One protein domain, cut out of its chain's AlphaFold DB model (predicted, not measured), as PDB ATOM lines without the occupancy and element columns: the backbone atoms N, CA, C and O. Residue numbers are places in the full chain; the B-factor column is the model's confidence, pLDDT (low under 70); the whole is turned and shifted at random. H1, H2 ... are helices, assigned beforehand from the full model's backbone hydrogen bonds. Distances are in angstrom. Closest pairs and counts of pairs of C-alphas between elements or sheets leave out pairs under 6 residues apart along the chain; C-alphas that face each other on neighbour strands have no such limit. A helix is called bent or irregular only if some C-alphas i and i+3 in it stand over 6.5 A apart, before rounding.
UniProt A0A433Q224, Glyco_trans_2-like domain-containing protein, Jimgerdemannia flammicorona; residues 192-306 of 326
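What this domain is: This is residues 192 to 306 of the 326 residues of the protein "Glyco_trans_2-like domain-containing protein" of Jimgerdemannia flammicorona (UniProt A0A433Q224). Bent helix H5 slants away from H3 and H4, set end to end, and H1 packs on H3. The printed part has 115 residues, with named helices H1 to H5 in order and no named strand. It is all helix and extended, radius of gyration of the C-alphas 20.6 A, spanning 66 by 39 by 27 A.

Where its parts are: H5, residues 275 to 304, by its hydrogen bonds one helix, is bent: C-alphas 282 and 285 are 7.2 A apart. Its arms are H5a, to 282, and H5b, from 285 to C-alpha 304 at (41.643, 37.189, -45.712). H1, 192 to 207, begins at (24.203, 28.767, -50.283); H2 is 223 to 226, H3 228 to 243, H4 246 to 266, 29.8 A.

How they stand to each other: H5b touches H1, about perpendicular at 89 degrees; the closest C-alphas, Thr 293 and Gly 193, are 5.5 A apart. H1 touches H3 at a steep tilt of 44 degrees. H5a has 0 of 4 O i to N i+4 pairs within hydrogen-bond range, but 5 of 5 O i to N i+3.

The domain as a whole: The printed part has no cut, and residue 306 is under 70 pLDDT.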
ATOM      1  N   SER A 192      25.491  29.458 -50.175       86.62
ATOM      2  CA  SER A 192      24.203  28.767 -50.283       86.62
ATOM      3  C   SER A 192      23.766  28.120 -48.974       86.62
ATOM      4  O   SER A 192      22.639  28.346 -48.561       86.62
ATOM      5  N   GLY A 193      24.633  27.398 -48.258       87.69
ATOM      6  CA  GLY A 193      24.232  26.757 -46.999       87.69
ATOM      7  C   GLY A 193      23.811  27.749 -45.910       87.69
ATOM      8  O   GLY A 193      22.839  27.501 -45.195       87.69
ATOM      9  N   TRP A 194      24.465  28.913 -45.831       89.88
ATOM     10  CA  TRP A 194      24.044  29.982 -44.921       89.88
ATOM     11  C   TRP A 194      22.661  30.507 -45.292       89.88
ATOM     12  O   TRP A 194      21.800  30.629 -44.422       89.88
ATOM     13  N   LEU A 195      22.420  30.748 -46.582       86.31
ATOM     14  CA  LEU A 195      21.132  31.227 -47.075       86.31
ATOM     15  C   LEU A 195      20.013  30.185 -46.908       86.31
ATOM     16  O   LEU A 195      18.910  30.531 -46.505       86.31
ATOM     17  N   MET A 196      20.304  28.912 -47.177       86.06
ATOM     18  CA  MET A 196      19.348  27.801 -47.161       86.06
ATOM     19  C   MET A 196      18.920  27.376 -45.759       86.06
ATOM     20  O   MET A 196      17.817  26.866 -45.596       86.06
ATOM     21  N   PHE A 197      19.794  27.517 -44.759       82.88
ATOM     22  CA  PHE A 197      19.567  26.878 -43.460       82.88
ATOM     23  C   PHE A 197      19.728  27.813 -42.259       82.88
ATOM     24  O   PHE A 197      19.107  27.559 -41.231       82.88
ATOM     25  N   ALA A 198      20.528  28.881 -42.354       85.81
ATOM     26  CA  ALA A 198      20.794  29.772 -41.221       85.81
ATOM     27  C   ALA A 198      20.107  31.138 -41.346       85.81
ATOM     28  O   ALA A 198      19.680  31.680 -40.332       85.81
ATOM     29  N   ALA A 199      19.953  31.682 -42.557       86.31
ATOM     30  CA  ALA A 199      19.469  33.047 -42.761       86.31
ATOM     31  C   ALA A 199      18.112  33.302 -42.093       86.31
ATOM     32  O   ALA A 199      17.989  34.235 -41.303       86.31
ATOM     33  N   VAL A 200      17.107  32.457 -42.345       88.75
ATOM     34  CA  VAL A 200      15.780  32.632 -41.735       88.75
ATOM     35  C   VAL A 200      15.796  32.359 -40.227       88.75
ATOM     36  O   VAL A 200      15.364  33.243 -39.493       88.75
ATOM     37  N   PRO A 201      16.305  31.219 -39.713       87.88
ATOM     38  CA  PRO A 201      16.298  30.968 -38.270       87.88
ATOM     39  C   PRO A 201      17.072  32.011 -37.457       87.88
ATOM     40  O   PRO A 201      16.587  32.450 -36.416       87.88
ATOM     41  N   VAL A 202      18.241  32.447 -37.939       86.81
ATOM     42  CA  VAL A 202      19.064  33.457 -37.256       86.81
ATOM     43  C   VAL A 202      18.365  34.812 -37.265       86.81
ATOM     44  O   VAL A 202      18.234  35.432 -36.215       86.81
ATOM     45  N   MET A 203      17.855  35.263 -38.414       85.44
ATOM     46  CA  MET A 203      17.153  36.548 -38.489       85.44
ATOM     47  C   MET A 203      15.839  36.533 -37.706       85.44
ATOM     48  O   MET A 203      15.513  37.521 -37.054       85.44
ATOM     49  N   GLN A 204      15.113  35.411 -37.700       87.06
ATOM     50  CA  GLN A 204      13.921  35.236 -36.873       87.06
ATOM     51  C   GLN A 204      14.277  35.334 -35.387       87.06
ATOM     52  O   GLN A 204      13.592  36.031 -34.652       87.06
ATOM     53  N   PHE A 205      15.363  34.696 -34.945       85.81
ATOM     54  CA  PHE A 205      15.821  34.790 -33.560       85.81
ATOM     55  C   PHE A 205      16.233  36.219 -33.173       85.81
ATOM     56  O   PHE A 205      15.868  36.685 -32.098       85.81
ATOM     57  N   LEU A 206      16.952  36.926 -34.050       84.19
ATOM     58  CA  LEU A 206      17.440  38.284 -33.786       84.19
ATOM     59  C   LEU A 206      16.326  39.344 -33.801       84.19
ATOM     60  O   LEU A 206      16.356  40.270 -32.994       84.19
ATOM     61  N   LEU A 207      15.363  39.228 -34.720       83.88
ATOM     62  CA  LEU A 207      14.337  40.252 -34.964       83.88
ATOM     63  C   LEU A 207      12.979  39.928 -34.331       83.88
ATOM     64  O   LEU A 207      12.179  40.830 -34.093       83.88
ATOM     65  N   PHE A 208      12.718  38.651 -34.059       84.81
ATOM     66  CA  PHE A 208      11.476  38.147 -33.474       84.81
ATOM     67  C   PHE A 208      11.769  37.053 -32.431       84.81
ATOM     68  O   PHE A 208      11.356  35.899 -32.608       84.81
ATOM     69  N   PRO A 209      12.507  37.373 -31.352       81.44
ATOM     70  CA  PRO A 209      12.892  36.368 -30.379       81.44
ATOM     71  C   PRO A 209      11.664  35.748 -29.699       81.44
ATOM     72  O   PRO A 209      10.668  36.434 -29.460       81.44
ATOM     73  N   PRO A 210      11.731  34.454 -29.337       80.00
ATOM     74  CA  PRO A 210      10.599  33.724 -28.762       80.00
ATOM     75  C   PRO A 210      10.180  34.236 -27.376       80.00
ATOM     76  O   PRO A 210       9.090  33.919 -26.905       80.00
ATOM     77  N   GLN A 211      11.035  35.014 -26.711       82.44
ATOM     78  CA  GLN A 211      10.750  35.653 -25.431       82.44
ATOM     79  C   GLN A 211      11.176  37.120 -25.495       82.44
ATOM     80  O   GLN A 211      12.241  37.438 -26.021       82.44
ATOM     81  N   SER A 212      10.376  38.003 -24.899       74.00
ATOM     82  CA  SER A 212      10.641  39.448 -24.864       74.00
ATOM     83  C   SER A 212      11.958  39.805 -24.172       74.00
ATOM     84  O   SER A 212      12.589  40.781 -24.546       74.00
ATOM     85  N   LEU A 213      12.429  38.995 -23.219       77.31
ATOM     86  CA  LEU A 213      13.719  39.211 -22.549       77.31
ATOM     87  C   LEU A 213      14.924  39.095 -23.502       77.31
ATOM     88  O   LEU A 213      15.968  39.687 -23.256       77.31
ATOM     89  N   LEU A 214      14.778  38.338 -24.589       77.19
ATOM     90  CA  LEU A 214      15.805  38.138 -25.613       77.19
ATOM     91  C   LEU A 214      15.721  39.192 -26.736       77.19
ATOM     92  O   LEU A 214      16.475  39.098 -27.705       77.19
ATOM     93  N   SER A 215      14.816  40.180 -26.641       73.25
ATOM     94  CA  SER A 215      14.659  41.221 -27.663       73.25
ATOM     95  C   SER A 215      15.859  42.156 -27.696       73.25
ATOM     96  O   SER A 215      16.017  43.011 -26.828       73.25
ATOM     97  N   TYR A 216      16.676  42.009 -28.735       76.75
ATOM     98  CA  TYR A 216      17.776  42.928 -29.018       76.75
ATOM     99  C   TYR A 216      17.298  44.221 -29.698       76.75
ATOM    100  O   TYR A 216      17.979  45.240 -29.638       76.75
ATOM    101  N   ILE A 217      16.137  44.173 -30.360       79.38
ATOM    102  CA  ILE A 217      15.531  45.274 -31.116       79.38
ATOM    103  C   ILE A 217      14.064  45.386 -30.698       79.38
ATOM    104  O   ILE A 217      13.358  44.375 -30.620       79.38
ATOM    105  N   THR A 218      13.596  46.604 -30.418       80.25
ATOM    106  CA  THR A 218      12.183  46.828 -30.087       80.25
ATOM    107  C   THR A 218      11.306  46.721 -31.344       80.25
ATOM    108  O   THR A 218      11.773  46.998 -32.449       80.25
ATOM    109  N   PRO A 219      10.012  46.361 -31.236       77.94
ATOM    110  CA  PRO A 219       9.143  46.220 -32.412       77.94
ATOM    111  C   PRO A 219       9.041  47.480 -33.289       77.94
ATOM    112  O   PRO A 219       8.847  47.369 -34.494       77.94
ATOM    113  N   ILE A 220       9.192  48.666 -32.690       82.06
ATOM    114  CA  ILE A 220       9.130  49.966 -33.378       82.06
ATOM    115  C   ILE A 220      10.418  50.231 -34.172       82.06
ATOM    116  O   ILE A 220      10.399  50.907 -35.194       82.06
ATOM    117  N   GLU A 221      11.541  49.671 -33.735       85.19
ATOM    118  CA  GLU A 221      12.831  49.784 -34.416       85.19
ATOM    119  C   GLU A 221      13.060  48.645 -35.414       85.19
ATOM    120  O   GLU A 221      14.027  48.680 -36.172       85.19
ATOM    121  N   ASN A 222      12.183  47.636 -35.441       87.06
ATOM    122  CA  ASN A 222      12.320  46.496 -36.334       87.06
ATOM    123  C   ASN A 222      11.970  46.899 -37.781       87.06
ATOM    124  O   ASN A 222      10.788  47.077 -38.100       87.06
ATOM    125  N   PRO A 223      12.959  46.971 -38.695       87.19
ATOM    126  CA  PRO A 223      12.736  47.438 -40.059       87.19
ATOM    127  C   PRO A 223      11.804  46.520 -40.855       87.19
ATOM    128  O   PRO A 223      11.130  46.988 -41.768       87.19
ATOM    129  N   ILE A 224      11.712  45.231 -40.505       88.19
ATOM    130  CA  ILE A 224      10.803  44.279 -41.163       88.19
ATOM    131  C   ILE A 224       9.336  44.623 -40.873       88.19
ATOM    132  O   ILE A 224       8.471  44.330 -41.693       88.19
ATOM    133  N   VAL A 225       9.047  45.233 -39.719       87.00
ATOM    134  CA  VAL A 225       7.684  45.611 -39.317       87.00
ATOM    135  C   VAL A 225       7.344  47.024 -39.786       87.00
ATOM    136  O   VAL A 225       6.204  47.291 -40.151       87.00
ATOM    137  N   THR A 226       8.324  47.929 -39.790       90.44
ATOM    138  CA  THR A 226       8.091  49.355 -40.061       90.44
ATOM    139  C   THR A 226       8.258  49.769 -41.518       90.44
ATOM    140  O   THR A 226       7.785  50.839 -41.895       90.44
ATOM    141  N   SER A 227       8.894  48.950 -42.358       93.81
ATOM    142  CA  SER A 227       9.158  49.277 -43.760       93.81
ATOM    143  C   SER A 227       8.709  48.169 -44.707       93.81
ATOM    144  O   SER A 227       9.139  47.019 -44.609       93.81
ATOM    145  N   GLU A 228       7.910  48.545 -45.704       94.69
ATOM    146  CA  GLU A 228       7.435  47.636 -46.753       94.69
ATOM    147  C   GLU A 228       8.585  47.036 -47.582       94.69
ATOM    148  O   GLU A 228       8.548  45.859 -47.953       94.69
ATOM    149  N   PHE A 229       9.647  47.811 -47.823       94.88
ATOM    150  CA  PHE A 229      10.831  47.342 -48.544       94.88
ATOM    151  C   PHE A 229      11.506  46.169 -47.817       94.88
ATOM    152  O   PHE A 229      11.732  45.111 -48.411       94.88
ATOM    153  N   TYR A 230      11.781  46.321 -46.519       91.50
ATOM    154  CA  TYR A 230      12.424  45.273 -45.723       91.50
ATOM    155  C   TYR A 230      11.492  44.083 -45.472       91.50
ATOM    156  O   TYR A 230      11.955  42.942 -45.484       91.50
ATOM    157  N   ALA A 231      10.182  44.314 -45.326       91.00
ATOM    158  CA  ALA A 231       9.186  43.245 -45.274       91.00
ATOM    159  C   ALA A 231       9.188  42.398 -46.560       91.00
ATOM    160  O   ALA A 231       9.173  41.164 -46.507       91.00
ATOM    161  N   THR A 232       9.267  43.053 -47.721       94.25
ATOM    162  CA  THR A 232       9.348  42.387 -49.027       94.25
ATOM    163  C   THR A 232      10.639  41.585 -49.155       94.25
ATOM    164  O   THR A 232      10.595  40.400 -49.492       94.25
ATOM    165  N   LEU A 233      11.784  42.185 -48.812       90.88
ATOM    166  CA  LEU A 233      13.077  41.502 -48.825       90.88
ATOM    167  C   LEU A 233      13.077  40.270 -47.907       90.88
ATOM    168  O   LEU A 233      13.538  39.200 -48.302       90.88
ATOM    169  N   TRP A 234      12.496  40.384 -46.712       91.00
ATOM    170  CA  TRP A 234      12.349  39.268 -45.778       91.00
ATOM    171  C   TRP A 234      11.501  38.125 -46.346       91.00
ATOM    172  O   TRP A 234      11.856  36.951 -46.217       91.00
ATOM    173  N   ASN A 235      10.391  38.447 -47.014       91.94
ATOM    174  CA  ASN A 235       9.563  37.444 -47.677       91.94
ATOM    175  C   ASN A 235      10.314  36.739 -48.814       91.94
ATOM    176  O   ASN A 235      10.232  35.515 -48.912       91.94
ATOM    177  N   ILE A 236      11.102  37.474 -49.605       90.88
ATOM    178  CA  ILE A 236      11.966  36.889 -50.640       90.88
ATOM    179  C   ILE A 236      12.974  35.922 -50.010       90.88
ATOM    180  O   ILE A 236      13.087  34.789 -50.472       90.88
ATOM    181  N   VAL A 237      13.654  36.310 -48.926       88.62
ATOM    182  CA  VAL A 237      14.614  35.435 -48.229       88.62
ATOM    183  C   VAL A 237      13.944  34.149 -47.739       88.62
ATOM    184  O   VAL A 237      14.490  33.065 -47.954       88.62
ATOM    185  N   LYS A 238      12.741  34.227 -47.154       89.69
ATOM    186  CA  LYS A 238      11.974  33.035 -46.743       89.69
ATOM    187  C   LYS A 238      11.650  32.118 -47.922       89.69
ATOM    188  O   LYS A 238      11.850  30.910 -47.818       89.69
ATOM    189  N   ILE A 239      11.195  32.678 -49.043       90.00
ATOM    190  CA  ILE A 239      10.893  31.911 -50.258       90.00
ATOM    191  C   ILE A 239      12.160  31.229 -50.787       90.00
ATOM    192  O   ILE A 239      12.151  30.025 -51.034       90.00
ATOM    193  N   VAL A 240      13.267  31.966 -50.903       86.62
ATOM    194  CA  VAL A 240      14.551  31.425 -51.371       86.62
ATOM    195  C   VAL A 240      15.046  30.306 -50.455       86.62
ATOM    196  O   VAL A 240      15.482  29.273 -50.950       86.62
ATOM    197  N   THR A 241      14.912  30.457 -49.136       86.50
ATOM    198  CA  THR A 241      15.303  29.439 -48.142       86.50
ATOM    199  C   THR A 241      14.547  28.122 -48.341       86.50
ATOM    200  O   THR A 241      15.123  27.051 -48.179       86.50
ATOM    201  N   VAL A 242      13.271  28.180 -48.737       84.44
ATOM    202  CA  VAL A 242      12.452  26.986 -49.006       84.44
ATOM    203  C   VAL A 242      12.746  26.385 -50.383       84.44
ATOM    204  O   VAL A 242      12.781  25.165 -50.524       84.44
ATOM    205  N   LEU A 243      12.961  27.219 -51.405       84.81
ATOM    206  CA  LEU A 243      13.124  26.756 -52.787       84.81
ATOM    207  C   LEU A 243      14.543  26.276 -53.108       84.81
ATOM    208  O   LEU A 243      14.704  25.299 -53.835       84.81
ATOM    209  N   LEU A 244      15.574  26.934 -52.578       83.19
ATOM    210  CA  LEU A 244      16.974  26.648 -52.899       83.19
ATOM    211  C   LEU A 244      17.424  25.213 -52.527       83.19
ATOM    212  O   LEU A 244      18.207  24.637 -53.282       83.19
ATOM    213  N   PRO A 245      16.914  24.570 -51.455       79.75
ATOM    214  CA  PRO A 245      17.155  23.149 -51.193       79.75
ATOM    215  C   PRO A 245      16.434  22.177 -52.135       79.75
ATOM    216  O   PRO A 245      16.855  21.026 -52.226       79.75
ATOM    217  N   MET A 246      15.369  22.588 -52.834       81.38
ATOM    218  CA  MET A 246      14.524  21.661 -53.604       81.38
ATOM    219  C   MET A 246      15.282  20.855 -54.674       81.38
ATOM    220  O   MET A 246      15.099  19.635 -54.732       81.38
ATOM    221  N   PRO A 247      16.184  21.458 -55.475       80.56
ATOM    222  CA  PRO A 247      16.999  20.714 -56.431       80.56
ATOM    223  C   PRO A 247      17.882  19.631 -55.795       80.56
ATOM    224  O   PRO A 247      18.139  18.611 -56.436       80.56
ATOM    225  N   LEU A 248      18.304  19.791 -54.531       75.38
ATOM    226  CA  LEU A 248      19.095  18.769 -53.835       75.38
ATOM    227  C   LEU A 248      18.299  17.469 -53.663       75.38
ATOM    228  O   LEU A 248      18.868  16.392 -53.813       75.38
ATOM    229  N   PHE A 249      16.982  17.540 -53.439       74.06
ATOM    230  CA  PHE A 249      16.130  16.346 -53.383       74.06
ATOM    231  C   PHE A 249      15.985  15.660 -54.749       74.06
ATOM    232  O   PHE A 249      15.941  14.434 -54.817       74.06
ATOM    233  N   GLY A 250      15.984  16.424 -55.846       77.69
ATOM    234  CA  GLY A 250      16.051  15.861 -57.198       77.69
ATOM    235  C   GLY A 250      17.346  15.075 -57.431       77.69
ATOM    236  O   GLY A 250      17.314  13.948 -57.926       77.69
ATOM    237  N   MET A 251      18.483  15.618 -56.979       78.00
ATOM    238  CA  MET A 251      19.780  14.929 -57.042       78.00
ATOM    239  C   MET A 251      19.801  13.631 -56.221       78.00
ATOM    240  O   MET A 251      20.490  12.680 -56.588       78.00
ATOM    241  N   LEU A 252      19.017  13.547 -55.144       72.75
ATOM    242  CA  LEU A 252      18.895  12.326 -54.345       72.75
ATOM    243  C   LEU A 252      18.172  11.190 -55.082       72.75
ATOM    244  O   LEU A 252      18.557  10.028 -54.950       72.75
ATOM    245  N   ALA A 253      17.162  11.503 -55.896       80.19
ATOM    246  CA  ALA A 253      16.529  10.498 -56.749       80.19
ATOM    247  C   ALA A 253      17.529   9.936 -57.776       80.19
ATOM    248  O   ALA A 253      17.574   8.726 -58.013       80.19
ATOM    249  N   VAL A 254      18.385  10.806 -58.327       84.56
ATOM    250  CA  VAL A 254      19.485  10.406 -59.219       84.56
ATOM    251  C   VAL A 254      20.500   9.532 -58.478       84.56
ATOM    252  O   VAL A 254      20.923   8.516 -59.022       84.56
ATOM    253  N   TYR A 255      20.834   9.861 -57.229       85.12
ATOM    254  CA  TYR A 255      21.687   9.045 -56.356       85.12
ATOM    255  C   TYR A 255      21.144   7.622 -56.149       85.12
ATOM    256  O   TYR A 255      21.891   6.655 -56.311       85.12
ATOM    257  N   GLU A 256      19.853   7.474 -55.827       86.75
ATOM    258  CA  GLU A 256      19.242   6.154 -55.618       86.75
ATOM    259  C   GLU A 256      19.308   5.320 -56.895       86.75
ATOM    260  O   GLU A 256      19.707   4.152 -56.876       86.75
ATOM    261  N   ASN A 257      18.939   5.945 -58.015       87.94
ATOM    262  CA  ASN A 257      18.955   5.306 -59.319       87.94
ATOM    263  C   ASN A 257      20.376   4.896 -59.722       87.94
ATOM    264  O   ASN A 257      20.577   3.793 -60.230       87.94
ATOM    265  N   LEU A 258      21.367   5.748 -59.456       86.62
ATOM    266  CA  LEU A 258      22.767   5.471 -59.752       86.62
ATOM    267  C   LEU A 258      23.276   4.260 -58.965       86.62
ATOM    268  O   LEU A 258      23.905   3.388 -59.555       86.62
ATOM    269  N   HIS A 259      22.949   4.139 -57.675       87.88
ATOM    270  CA  HIS A 259      23.328   2.963 -56.888       87.88
ATOM    271  C   HIS A 259      22.775   1.656 -57.465       87.88
ATOM    272  O   HIS A 259      23.526   0.695 -57.629       87.88
ATOM    273  N   ARG A 260      21.484   1.629 -57.807       90.00
ATOM    274  CA  ARG A 260      20.845   0.436 -58.391       90.00
ATOM    275  C   ARG A 260      21.407   0.110 -59.770       90.00
ATOM    276  O   ARG A 260      21.687  -1.045 -60.072       90.00
ATOM    277  N   THR A 261      21.644   1.138 -60.582       89.31
ATOM    278  CA  THR A 261      22.263   1.000 -61.907       89.31
ATOM    279  C   THR A 261      23.664   0.403 -61.792       89.31
ATOM    280  O   THR A 261      24.005  -0.518 -62.524       89.31
ATOM    281  N   VAL A 262      24.469   0.866 -60.833       87.50
ATOM    282  CA  VAL A 262      25.809   0.320 -60.578       87.50
ATOM    283  C   VAL A 262      25.744  -1.145 -60.131       87.50
ATOM    284  O   VAL A 262      26.494  -1.972 -60.646       87.50
ATOM    285  N   ASP A 263      24.843  -1.508 -59.220       89.31
ATOM    286  CA  ASP A 263      24.701  -2.905 -58.792       89.31
ATOM    287  C   ASP A 263      24.325  -3.834 -59.953       89.31
ATOM    288  O   ASP A 263      24.956  -4.877 -60.140       89.31
ATOM    289  N   ARG A 264      23.341  -3.427 -60.760       91.06
ATOM    290  CA  ARG A 264      22.819  -4.225 -61.870       91.06
ATOM    291  C   ARG A 264      23.778  -4.290 -63.055       91.06
ATOM    292  O   ARG A 264      24.053  -5.376 -63.561       91.06
ATOM    293  N   ASP A 265      24.287  -3.146 -63.500       89.50
ATOM    294  CA  ASP A 265      24.963  -3.034 -64.796       89.50
ATOM    295  C   ASP A 265      26.485  -3.195 -64.660       89.50
ATOM    296  O   ASP A 265      27.115  -3.825 -65.512       89.50
ATOM    297  N   LEU A 266      27.080  -2.688 -63.570       86.69
ATOM    298  CA  LEU A 266      28.522  -2.808 -63.322       86.69
ATOM    299  C   LEU A 266      28.867  -4.092 -62.564       86.69
ATOM    300  O   LEU A 266      29.726  -4.853 -63.005       86.69
ATOM    301  N   TYR A 267      28.218  -4.332 -61.422       88.00
ATOM    302  CA  TYR A 267      28.531  -5.481 -60.567       88.00
ATOM    303  C   TYR A 267      27.745  -6.746 -60.912       88.00
ATOM    304  O   TYR A 267      28.108  -7.820 -60.434       88.00
ATOM    305  N   ARG A 268      26.695  -6.638 -61.739       91.19
ATOM    306  CA  ARG A 268      25.822  -7.756 -62.138       91.19
ATOM    307  C   ARG A 268      25.279  -8.544 -60.943       91.19
ATOM    308  O   ARG A 268      25.221  -9.771 -60.972       91.19
ATOM    309  N   LYS A 269      24.894  -7.829 -59.884       90.00
ATOM    310  CA  LYS A 269      24.323  -8.392 -58.654       90.00
ATOM    311  C   LYS A 269      22.919  -7.841 -58.401       90.00
ATOM    312  O   LYS A 269      22.490  -6.886 -59.042       90.00
ATOM    313  N   THR A 270      22.210  -8.450 -57.456       88.44
ATOM    314  CA  THR A 270      20.912  -7.953 -56.986       88.44
ATOM    315  C   THR A 270      21.055  -6.599 -56.301       88.44
ATOM    316  O   THR A 270      22.050  -6.366 -55.608       88.44
ATOM    317  N   ASP A 271      20.031  -5.756 -56.438       87.06
ATOM    318  CA  ASP A 271      19.951  -4.444 -55.797       87.06
ATOM    319  C   ASP A 271      20.272  -4.542 -54.301       87.06
ATOM    320  O   ASP A 271      19.565  -5.183 -53.523       87.06
ATOM    321  N   SER A 272      21.353  -3.882 -53.892       86.25
ATOM    322  CA  SER A 272      21.763  -3.827 -52.486       86.25
ATOM    323  C   SER A 272      21.004  -2.757 -51.689       86.25
ATOM    324  O   SER A 272      21.098  -2.693 -50.463       86.25
ATOM    325  N   ARG A 273      20.235  -1.909 -52.383       88.00
ATOM    326  CA  ARG A 273      19.435  -0.830 -51.797       88.00
ATOM    327  C   ARG A 273      18.105  -1.362 -51.264       88.00
ATOM    328  O   ARG A 273      17.390  -2.097 -51.932       88.00
ATOM    329  N   THR A 274      17.746  -0.927 -50.062       88.12
ATOM    330  CA  THR A 274      16.507  -1.276 -49.354       88.12
ATOM    331  C   THR A 274      15.773  -0.012 -48.903       88.12
ATOM    332  O   THR A 274      16.332   1.084 -48.928       88.12
ATOM    333  N   TRP A 275      14.535  -0.145 -48.408       86.00
ATOM    334  CA  TRP A 275      13.766   0.996 -47.884       86.00
ATOM    335  C   TRP A 275      14.490   1.747 -46.753       86.00
ATOM    336  O   TRP A 275      14.335   2.957 -46.614       86.00
ATOM    337  N   LYS A 276      15.337   1.052 -45.977       86.19
ATOM    338  CA  LYS A 276      16.129   1.655 -44.894       86.19
ATOM    339  C   LYS A 276      17.105   2.705 -45.414       86.19
ATOM    340  O   LYS A 276      17.456   3.627 -44.688       86.19
ATOM    341  N   ASN A 277      17.531   2.607 -46.667       86.06
ATOM    342  CA  ASN A 277      18.458   3.574 -47.224       86.06
ATOM    343  C   ASN A 277      17.823   4.944 -47.512       86.06
ATOM    344  O   ASN A 277      18.544   5.889 -47.819       86.06
ATOM    345  N   ILE A 278      16.504   5.089 -47.330       80.75
ATOM    346  CA  ILE A 278      15.843   6.399 -47.284       80.75
ATOM    347  C   ILE A 278      16.399   7.260 -46.138       80.75
ATOM    348  O   ILE A 278      16.479   8.479 -46.260       80.75
ATOM    349  N   PHE A 279      16.865   6.648 -45.047       86.06
ATOM    350  CA  PHE A 279      17.466   7.391 -43.938       86.06
ATOM    351  C   PHE A 279      18.810   8.042 -44.291       86.06
ATOM    352  O   PHE A 279      19.235   8.963 -43.594       86.06
ATOM    353  N   ASP A 280      19.451   7.648 -45.396       86.44
ATOM    354  CA  ASP A 280      20.633   8.348 -45.906       86.44
ATOM    355  C   ASP A 280      20.315   9.817 -46.211       86.44
ATOM    356  O   ASP A 280      21.126  10.702 -45.952       86.44
ATOM    357  N   TYR A 281      19.109  10.083 -46.716       80.25
ATOM    358  CA  TYR A 281      18.673  11.412 -47.140       80.25
ATOM    359  C   TYR A 281      18.512  12.389 -45.980       80.25
ATOM    360  O   TYR A 281      18.684  13.591 -46.163       80.25
ATOM    361  N   VAL A 282      18.259  11.878 -44.771       83.94
ATOM    362  CA  VAL A 282      18.192  12.693 -43.550       83.94
ATOM    363  C   VAL A 282      19.535  13.371 -43.272       83.94
ATOM    364  O   VAL A 282      19.573  14.477 -42.738       83.94
ATOM    365  N   TRP A 283      20.644  12.752 -43.686       86.12
ATOM    366  CA  TRP A 283      21.974  13.320 -43.507       86.12
ATOM    367  C   TRP A 283      22.303  14.440 -44.489       86.12
ATOM    368  O   TRP A 283      23.301  15.120 -44.276       86.12
ATOM    369  N   LEU A 284      21.503  14.678 -45.532       81.81
ATOM    370  CA  LEU A 284      21.861  15.625 -46.588       81.81
ATOM    371  C   LEU A 284      22.053  17.071 -46.087       81.81
ATOM    372  O   LEU A 284      23.103  17.639 -46.391       81.81
ATOM    373  N   PRO A 285      21.145  17.674 -45.292       82.69
ATOM    374  CA  PRO A 285      21.359  19.030 -44.780       82.69
ATOM    375  C   PRO A 285      22.622  19.131 -43.917       82.69
ATOM    376  O   PRO A 285      23.402  20.075 -44.042       82.69
ATOM    377  N   VAL A 286      22.857  18.114 -43.082       86.06
ATOM    378  CA  VAL A 286      24.024  18.042 -42.196       86.06
ATOM    379  C   VAL A 286      25.310  17.893 -43.007       86.06
ATOM    380  O   VAL A 286      26.285  18.595 -42.757       86.06
ATOM    381  N   ALA A 287      25.311  17.012 -44.005       88.94
ATOM    382  CA  ALA A 287      26.455  16.742 -44.861       88.94
ATOM    383  C   ALA A 287      26.789  17.942 -45.763       88.94
ATOM    384  O   ALA A 287      27.963  18.270 -45.927       88.94
ATOM    385  N   ALA A 288      25.781  18.653 -46.281       87.69
ATOM    386  CA  ALA A 288      25.971  19.899 -47.023       87.69
ATOM    387  C   ALA A 288      26.655  20.969 -46.154       87.69
ATOM    388  O   ALA A 288      27.620  21.599 -46.581       87.69
ATOM    389  N   TRP A 289      26.234  21.127 -44.898       89.75
ATOM    390  CA  TRP A 289      26.912  22.037 -43.974       89.75
ATOM    391  C   TRP A 289      28.337  21.603 -43.659       89.75
ATOM    392  O   TRP A 289      29.280  22.383 -43.809       89.75
ATOM    393  N   LEU A 290      28.490  20.354 -43.226       92.44
ATOM    394  CA  LEU A 290      29.740  19.847 -42.688       92.44
ATOM    395  C   LEU A 290      30.818  19.720 -43.765       92.44
ATOM    396  O   LEU A 290      31.973  20.032 -43.499       92.44
ATOM    397  N   PHE A 291      30.458  19.298 -44.978       93.81
ATOM    398  CA  PHE A 291      31.418  18.985 -46.039       93.81
ATOM    399  C   PHE A 291      31.434  19.986 -47.199       93.81
ATOM    400  O   PHE A 291      32.285  19.850 -48.073       93.81
ATOM    401  N   MET A 292      30.555  20.993 -47.223       91.69
ATOM    402  CA  MET A 292      30.585  22.051 -48.244       91.69
ATOM    403  C   MET A 292      30.640  23.444 -47.615       91.69
ATOM    404  O   MET A 292      31.645  24.137 -47.768       91.69
ATOM    405  N   THR A 293      29.611  23.860 -46.871       93.44
ATOM    406  CA  THR A 293      29.480  25.254 -46.405       93.44
ATOM    407  C   THR A 293      30.513  25.654 -45.362       93.44
ATOM    408  O   THR A 293      31.151  26.696 -45.512       93.44
ATOM    409  N   LEU A 294      30.744  24.837 -44.333       94.06
ATOM    410  CA  LEU A 294      31.755  25.154 -43.323       94.06
ATOM    411  C   LEU A 294      33.175  25.136 -43.911       94.06
ATOM    412  O   LEU A 294      33.876  26.135 -43.743       94.06
ATOM    413  N   PRO A 295      33.617  24.087 -44.640       94.62
ATOM    414  CA  PRO A 295      34.957  24.071 -45.224       94.62
ATOM    415  C   PRO A 295      35.207  25.224 -46.204       94.62
ATOM    416  O   PRO A 295      36.284  25.813 -46.172       94.62
ATOM    417  N   SER A 296      34.223  25.582 -47.037       94.25
ATOM    418  CA  SER A 296      34.342  26.711 -47.975       94.25
ATOM    419  C   SER A 296      34.390  28.064 -47.274       94.25
ATOM    420  O   SER A 296      35.254  28.877 -47.594       94.25
ATOM    421  N   THR A 297      33.550  28.278 -46.259       93.44
ATOM    422  CA  THR A 297      33.593  29.499 -45.441       93.44
ATOM    423  C   THR A 297      34.960  29.653 -44.777       93.44
ATOM    424  O   THR A 297      35.576  30.716 -44.855       93.44
ATOM    425  N   VAL A 298      35.475  28.576 -44.173       92.44
ATOM    426  CA  VAL A 298      36.803  28.567 -43.545       92.44
ATOM    427  C   VAL A 298      37.899  28.869 -44.570       92.44
ATOM    428  O   VAL A 298      38.757  29.703 -44.292       92.44
ATOM    429  N   ALA A 299      37.864  28.255 -45.756       91.12
ATOM    430  CA  ALA A 299      38.842  28.509 -46.815       91.12
ATOM    431  C   ALA A 299      38.852  29.986 -47.261       91.12
ATOM    432  O   ALA A 299      39.920  30.588 -47.386       91.12
ATOM    433  N   CYS A 300      37.675  30.598 -47.435       90.56
ATOM    434  CA  CYS A 300      37.545  32.018 -47.768       90.56
ATOM    435  C   CYS A 300      38.104  32.923 -46.659       90.56
ATOM    436  O   CYS A 300      38.918  33.806 -46.934       90.56
ATOM    437  N   VAL A 301      37.718  32.685 -45.400       89.69
ATOM    438  CA  VAL A 301      38.175  33.487 -44.251       89.69
ATOM    439  C   VAL A 301      39.688  33.383 -44.070       89.69
ATOM    440  O   VAL A 301      40.357  34.401 -43.897       89.69
ATOM    441  N   LYS A 302      40.261  32.179 -44.174       86.75
ATOM    442  CA  LYS A 302      41.710  31.961 -44.037       86.75
ATOM    443  C   LYS A 302      42.536  32.812 -45.000       86.75
ATOM    444  O   LYS A 302      43.580  33.337 -44.610       86.75
ATOM    445  N   ARG A 303      42.058  32.999 -46.233       83.56
ATOM    446  CA  ARG A 303      42.743  33.830 -47.234       83.56
ATOM    447  C   ARG A 303      42.710  35.322 -46.911       83.56
ATOM    448  O   ARG A 303      43.639  36.028 -47.291       83.56
ATOM    449  N   LEU A 304      41.704  35.798 -46.176       85.50
ATOM    450  CA  LEU A 304      41.643  37.189 -45.712       85.50
ATOM    451  C   LEU A 304      42.604  37.459 -44.545       85.50
ATOM    452  O   LEU A 304      43.055  38.588 -44.371       85.50
ATOM    453  N   VAL A 305      42.950  36.429 -43.767       83.88
ATOM    454  CA  VAL A 305      43.709  36.557 -42.509       83.88
ATOM    455  C   VAL A 305      45.216  36.258 -42.676       83.88
ATOM    456  O   VAL A 305      45.957  36.285 -41.702       83.88
ATOM    457  N   LYS A 306      45.717  36.035 -43.906       65.75
ATOM    458  CA  LYS A 306      47.130  35.668 -44.197       65.75
ATOM    459  C   LYS A 306      47.656  34.526 -43.304       65.75
ATOM    460  O   LYS A 306      48.735  34.622 -42.724       65.75
TER     461      LYS A 306